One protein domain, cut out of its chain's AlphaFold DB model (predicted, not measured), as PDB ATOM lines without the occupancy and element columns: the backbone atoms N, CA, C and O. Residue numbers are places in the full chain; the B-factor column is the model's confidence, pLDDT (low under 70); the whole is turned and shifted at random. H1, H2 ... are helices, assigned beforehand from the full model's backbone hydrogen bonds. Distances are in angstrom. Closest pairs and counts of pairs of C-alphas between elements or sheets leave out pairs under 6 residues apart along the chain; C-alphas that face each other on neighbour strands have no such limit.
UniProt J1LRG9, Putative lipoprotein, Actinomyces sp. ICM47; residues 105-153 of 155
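This is residues 105 to 153 of the 155 residues of the protein "Putative lipoprotein" of Actinomyces sp. ICM47 (UniProt J1LRG9). A helical hairpin of two helices, the longer H1 and the shorter H2, is joined by a long loop, residues 121 to 140, that runs back beside H1 and then returns to the start of H2. The printed part has 49 residues with two named helices, H1 then H2, and no named strand; the class is all helix. It is compact, with a radius of gyration of the C-alphas of 9.8 A, and spans 25 by 21 by 15 A.

H1, residues 105 to 120, and H2, residues 141 to 151, touch and form a hairpin; their closest C-alphas, those of Ala 110 and Ala 151, are 4.8 A apart. They run opposite ways at a steep tilt of 42 degrees. Every O i to N i+4 pair is within hydrogen-bond range in H1, and 5 of 7 in H2.

H1 begins at C-alpha 105, (111.198, 150.804, 105.083), and is 22.4 A long from first to last C-alpha. H2 measures 14.7 A and ends at C-alpha 151, (113.278, 140.259, 112.287).

The C-alphas farthest apart, those of Pro 105 and Pro 140, are 26.2 A apart. The printed part has no cut, and the link from H1 to H2 is long. The model's pLDDT is under 70 at residue 105, residues 128 to 133 and residues 150 to 153.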
ATOM      1  N   PRO A 105     110.965 150.311 103.733       67.81
ATOM      2  CA  PRO A 105     111.198 150.804 105.083       67.81
ATOM      3  C   PRO A 105     111.032 149.720 106.156       67.81
ATOM      4  O   PRO A 105     111.764 149.757 107.146       67.81
ATOM      5  N   ALA A 106     110.128 148.751 105.972       71.81
ATOM      6  CA  ALA A 106     109.910 147.678 106.940       71.81
ATOM      7  C   ALA A 106     111.065 146.674 106.917       71.81
ATOM      8  O   ALA A 106     111.544 146.236 107.966       71.81
ATOM      9  N   VAL A 107     111.569 146.354 105.725       72.56
ATOM     10  CA  VAL A 107     112.707 145.442 105.602       72.56
ATOM     11  C   VAL A 107     114.003 146.115 106.039       72.56
ATOM     12  O   VAL A 107     114.801 145.491 106.733       72.56
ATOM     13  N   ARG A 108     114.194 147.405 105.759       74.94
ATOM     14  CA  ARG A 108     115.321 148.170 106.314       74.94
ATOM     15  C   ARG A 108     115.328 148.165 107.834       74.94
ATOM     16  O   ARG A 108     116.385 147.991 108.432       74.94
ATOM     17  N   GLU A 109     114.171 148.338 108.463       77.62
ATOM     18  CA  GLU A 109     114.076 148.258 109.920       77.62
ATOM     19  C   GLU A 109     114.448 146.856 110.426       77.62
ATOM     20  O   GLU A 109     115.215 146.729 111.382       77.62
ATOM     21  N   ALA A 110     113.970 145.801 109.757       79.38
ATOM     22  CA  ALA A 110     114.337 144.422 110.076       79.38
ATOM     23  C   ALA A 110     115.844 144.162 109.891       79.38
ATOM     24  O   ALA A 110     116.467 143.496 110.720       79.38
ATOM     25  N   MET A 111     116.446 144.725 108.845       80.69
ATOM     26  CA  MET A 111     117.869 144.593 108.570       80.69
ATOM     27  C   MET A 111     118.735 145.323 109.604       80.69
ATOM     28  O   MET A 111     119.701 144.744 110.099       80.69
ATOM     29  N   VAL A 112     118.363 146.550 109.985       84.50
ATOM     30  CA  VAL A 112     119.041 147.309 111.051       84.50
ATOM     31  C   VAL A 112     118.931 146.573 112.388       84.50
ATOM     32  O   VAL A 112     119.941 146.368 113.052       84.50
ATOM     33  N   LYS A 113     117.742 146.069 112.749       85.19
ATOM     34  CA  LYS A 113     117.553 145.274 113.977       85.19
ATOM     35  C   LYS A 113     118.372 143.985 113.979       85.19
ATOM     36  O   LYS A 113     118.926 143.602 115.010       85.19
ATOM     37  N   GLY A 114     118.462 143.307 112.838       86.12
ATOM     38  CA  GLY A 114     119.295 142.119 112.707       86.12
ATOM     39  C   GLY A 114     120.788 142.434 112.823       86.12
ATOM     40  O   GLY A 114     121.498 141.721 113.533       86.12
ATOM     41  N   ALA A 115     121.256 143.536 112.225       86.19
ATOM     42  CA  ALA A 115     122.629 144.019 112.388       86.19
ATOM     43  C   ALA A 115     122.946 144.398 113.843       86.19
ATOM     44  O   ALA A 115     123.990 144.008 114.367       86.19
ATOM     45  N   GLU A 116     122.037 145.093 114.529       86.06
ATOM     46  CA  GLU A 116     122.169 145.415 115.955       86.06
ATOM     47  C   GLU A 116     122.232 144.154 116.829       86.06
ATOM     48  O   GLU A 116     123.057 144.075 117.741       86.06
ATOM     49  N   CYS A 117     121.409 143.143 116.532       89.12
ATOM     50  CA  CYS A 117     121.442 141.857 117.229       89.12
ATOM     51  C   CYS A 117     122.794 141.150 117.054       89.12
ATOM     52  O   CYS A 117     123.386 140.699 118.036       89.12
ATOM     53  N   LEU A 118     123.327 141.113 115.830       87.31
ATOM     54  CA  LEU A 118     124.641 140.528 115.552       87.31
ATOM     55  C   LEU A 118     125.772 141.291 116.247       87.31
ATOM     56  O   LEU A 118     126.678 140.669 116.805       87.31
ATOM     57  N   ARG A 119     125.666 142.620 116.319       89.38
ATOM     58  CA  ARG A 119     126.578 143.470 117.096       89.38
ATOM     59  C   ARG A 119     126.536 143.145 118.585       89.38
ATOM     60  O   ARG A 119     127.582 143.063 119.224       89.38
ATOM     61  N   GLY A 120     125.346 142.873 119.123       86.38
ATOM     62  CA  GLY A 120     125.161 142.387 120.492       86.38
ATOM     63  C   GLY A 120     125.765 141.001 120.751       86.38
ATOM     64  O   GLY A 120     126.165 140.712 121.877       86.38
ATOM     65  N   LEU A 121     125.879 140.158 119.719       86.44
ATOM     66  CA  LEU A 121     126.549 138.854 119.780       86.44
ATOM     67  C   LEU A 121     128.075 138.940 119.585       86.44
ATOM     68  O   LEU A 121     128.759 137.930 119.733       86.44
ATOM     69  N   GLY A 122     128.613 140.133 119.306       85.38
ATOM     70  CA  GLY A 122     130.049 140.377 119.144       85.38
ATOM     71  C   GLY A 122     130.538 140.412 117.694       85.38
ATOM     72  O   GLY A 122     131.748 140.466 117.478       85.38
ATOM     73  N   TYR A 123     129.637 140.407 116.708       85.69
ATOM     74  CA  TYR A 123     129.987 140.530 115.292       85.69
ATOM     75  C   TYR A 123     129.934 141.994 114.840       85.69
ATOM     76  O   TYR A 123     128.922 142.669 115.022       85.69
ATOM     77  N   ASP A 124     131.001 142.497 114.217       83.25
ATOM     78  CA  ASP A 124     131.028 143.868 113.693       83.25
ATOM     79  C   ASP A 124     130.295 143.951 112.346       83.25
ATOM     80  O   ASP A 124     130.888 143.831 111.275       83.25
ATOM     81  N   VAL A 125     128.973 144.115 112.412       81.38
ATOM     82  CA  VAL A 125     128.109 144.304 111.238       81.38
ATOM     83  C   VAL A 125     127.817 145.786 111.064       81.38
ATOM     84  O   VAL A 125     127.324 146.450 111.988       81.38
ATOM     85  N   LYS A 126     128.104 146.316 109.872       83.12
ATOM     86  CA  LYS A 126     127.704 147.679 109.513       83.12
ATOM     87  C   LYS A 126     126.231 147.713 109.127       83.12
ATOM     88  O   LYS A 126     125.715 146.772 108.532       83.12
ATOM     89  N   ASP A 127     125.575 148.821 109.452       79.69
ATOM     90  CA  ASP A 127     124.186 149.028 109.061       79.69
ATOM     91  C   ASP A 127     124.084 149.168 107.526       79.69
ATOM     92  O   ASP A 127     124.957 149.795 106.913       79.69
ATOM     93  N   PRO A 128     123.044 148.592 106.897       69.38
ATOM     94  CA  PRO A 128     122.858 148.653 105.453       69.38
ATOM     95  C   PRO A 128     122.473 150.071 105.018       69.38
ATOM     96  O   PRO A 128     121.664 150.743 105.669       69.38
ATOM     97  N   GLN A 129     123.041 150.530 103.903       68.19
ATOM     98  CA  GLN A 129     122.643 151.796 103.290       68.19
ATOM     99  C   GLN A 129     121.332 151.639 102.500       68.19
ATOM    100  O   GLN A 129     120.968 150.530 102.116       68.19
ATOM    101  N   PRO A 130     120.585 152.732 102.249       66.81
ATOM    102  CA  PRO A 130     119.382 152.676 101.422       66.81
ATOM    103  C   PRO A 130     119.683 152.094 100.034       66.81
ATOM    104  O   PRO A 130     120.517 152.632  99.308       66.81
ATOM    105  N   GLY A 131     119.001 151.004  99.676       61.25
ATOM    106  CA  GLY A 131     119.214 150.302  98.406       61.25
ATOM    107  C   GLY A 131     120.419 149.361  98.384       61.25
ATOM    108  O   GLY A 131     120.666 148.730  97.360       61.25
ATOM    109  N   GLU A 132     121.123 149.220  99.506       62.44
ATOM    110  CA  GLU A 132     122.228 148.285  99.689       62.44
ATOM    111  C   GLU A 132     121.819 147.191 100.687       62.44
ATOM    112  O   GLU A 132     121.132 147.444 101.677       62.44
ATOM    113  N   GLY A 133     122.206 145.945 100.416       65.19
ATOM    114  CA  GLY A 133     121.946 144.827 101.323       65.19
ATOM    115  C   GLY A 133     122.812 144.879 102.586       65.19
ATOM    116  O   GLY A 133     123.744 145.671 102.709       65.19
ATOM    117  N   LEU A 134     122.534 143.986 103.536       71.38
ATOM    118  CA  LEU A 134     123.411 143.783 104.688       71.38
ATOM    119  C   LEU A 134     124.737 143.162 104.257       71.38
ATOM    120  O   LEU A 134     124.767 142.060 103.713       71.38
ATOM    121  N   ASN A 135     125.838 143.840 104.570       71.88
ATOM    122  CA  ASN A 135     127.166 143.268 104.420       71.88
ATOM    123  C   ASN A 135     127.513 142.478 105.687       71.88
ATOM    124  O   ASN A 135     127.885 143.045 106.717       71.88
ATOM    125  N   LEU A 136     127.307 141.166 105.623       73.75
ATOM    126  CA  LEU A 136     127.583 140.251 106.721       73.75
ATOM    127  C   LEU A 136     128.995 139.677 106.519       73.75
ATOM    128  O   LEU A 136     129.225 139.030 105.496       73.75
ATOM    129  N   PRO A 137     129.945 139.907 107.447       70.69
ATOM    130  CA  PRO A 137     131.219 139.189 107.449       70.69
ATOM    131  C   PRO A 137     130.989 137.695 107.757       70.69
ATOM    132  O   PRO A 137     129.852 137.233 107.778       70.69
ATOM    133  N   ASP A 138     132.057 136.927 107.993       79.38
ATOM    134  CA  ASP A 138     132.013 135.486 108.302       79.38
ATOM    135  C   ASP A 138     131.272 135.212 109.635       79.38
ATOM    136  O   ASP A 138     131.860 135.066 110.710       79.38
ATOM    137  N   ILE A 139     129.942 135.258 109.575       80.06
ATOM    138  CA  ILE A 139     129.014 135.107 110.691       80.06
ATOM    139  C   ILE A 139     128.351 133.744 110.543       80.06
ATOM    140  O   ILE A 139     127.794 133.447 109.484       80.06
ATOM    141  N   PRO A 140     128.369 132.913 111.592       82.31
ATOM    142  CA  PRO A 140     127.790 131.591 111.507       82.31
ATOM    143  C   PRO A 140     126.262 131.678 111.374       82.31
ATOM    144  O   PRO A 140     125.596 132.552 111.941       82.31
ATOM    145  N   GLU A 141     125.692 130.752 110.603       80.56
ATOM    146  CA  GLU A 141     124.263 130.728 110.266       80.56
ATOM    147  C   GLU A 141     123.346 130.625 111.494       80.56
ATOM    148  O   GLU A 141     122.181 131.024 111.430       80.56
ATOM    149  N   ASP A 142     123.842 130.126 112.629       83.75
ATOM    150  CA  ASP A 142     123.081 130.089 113.877       83.75
ATOM    151  C   ASP A 142     122.829 131.499 114.430       83.75
ATOM    152  O   ASP A 142     121.704 131.811 114.832       83.75
ATOM    153  N   ALA A 143     123.835 132.379 114.378       83.38
ATOM    154  CA  ALA A 143     123.720 133.766 114.807       83.38
ATOM    155  C   ALA A 143     122.813 134.554 113.853       83.38
ATOM    156  O   ALA A 143     121.956 135.322 114.304       83.38
ATOM    157  N   LEU A 144     122.928 134.296 112.544       82.44
ATOM    158  CA  LEU A 144     122.033 134.860 111.533       82.44
ATOM    159  C   LEU A 144     120.582 134.452 111.773       82.44
ATOM    160  O   LEU A 144     119.717 135.320 111.856       82.44
ATOM    161  N   ASN A 145     120.300 133.163 111.951       83.81
ATOM    162  CA  ASN A 145     118.941 132.697 112.220       83.81
ATOM    163  C   ASN A 145     118.398 133.270 113.529       83.81
ATOM    164  O   ASN A 145     117.254 133.715 113.581       83.81
ATOM    165  N   LYS A 146     119.218 133.333 114.578       84.19
ATOM    166  CA  LYS A 146     118.805 133.899 115.864       84.19
ATOM    167  C   LYS A 146     118.407 135.375 115.752       84.19
ATOM    168  O   LYS A 146     117.461 135.790 116.418       84.19
ATOM    169  N   CYS A 147     119.093 136.143 114.907       84.38
ATOM    170  CA  CYS A 147     118.854 137.574 114.738       84.38
ATOM    171  C   CYS A 147     117.811 137.911 113.656       84.38
ATOM    172  O   CYS A 147     116.973 138.785 113.869       84.38
ATOM    173  N   PHE A 148     117.801 137.206 112.522       79.12
ATOM    174  CA  PHE A 148     116.935 137.508 111.375       79.12
ATOM    175  C   PHE A 148     115.641 136.694 111.320       79.12
ATOM    176  O   PHE A 148     114.653 137.204 110.792       79.12
ATOM    177  N   ALA A 149     115.562 135.501 111.925       73.75
ATOM    178  CA  ALA A 149     114.284 134.778 112.018       73.75
ATOM    179  C   ALA A 149     113.273 135.502 112.927       73.75
ATOM    180  O   ALA A 149     112.065 135.337 112.778       73.75
ATOM    181  N   GLN A 150     113.762 136.340 113.848       59.03
ATOM    182  CA  GLN A 150     112.940 137.236 114.666       59.03
ATOM    183  C   GLN A 150     112.587 138.539 113.925       59.03
ATOM    184  O   GLN A 150     111.527 139.109 114.167       59.03
ATOM    185  N   ALA A 151     113.454 139.003 113.017       56.72
ATOM    186  CA  ALA A 151     113.278 140.259 112.287       56.72
ATOM    187  C   ALA A 151     112.384 140.121 111.038       56.72
ATOM    188  O   ALA A 151     111.664 141.058 110.704       56.72
ATOM    189  N   GLY A 152     112.382 138.956 110.379       49.69
ATOM    190  CA  GLY A 152     111.491 138.633 109.252       49.69
ATOM    191  C   GLY A 152     110.152 138.005 109.656       49.69
ATOM    192  O   GLY A 152     109.342 137.669 108.799       49.69
ATOM    193  N   GLY A 153     109.919 137.818 110.958       45.50
ATOM    194  CA  GLY A 153     108.763 137.115 111.508       45.50
ATOM    195  C   GLY A 153     107.827 138.036 112.279       45.50
ATOM    196  O   GLY A 153     107.646 137.861 113.481       45.50
TER     197      GLY A 153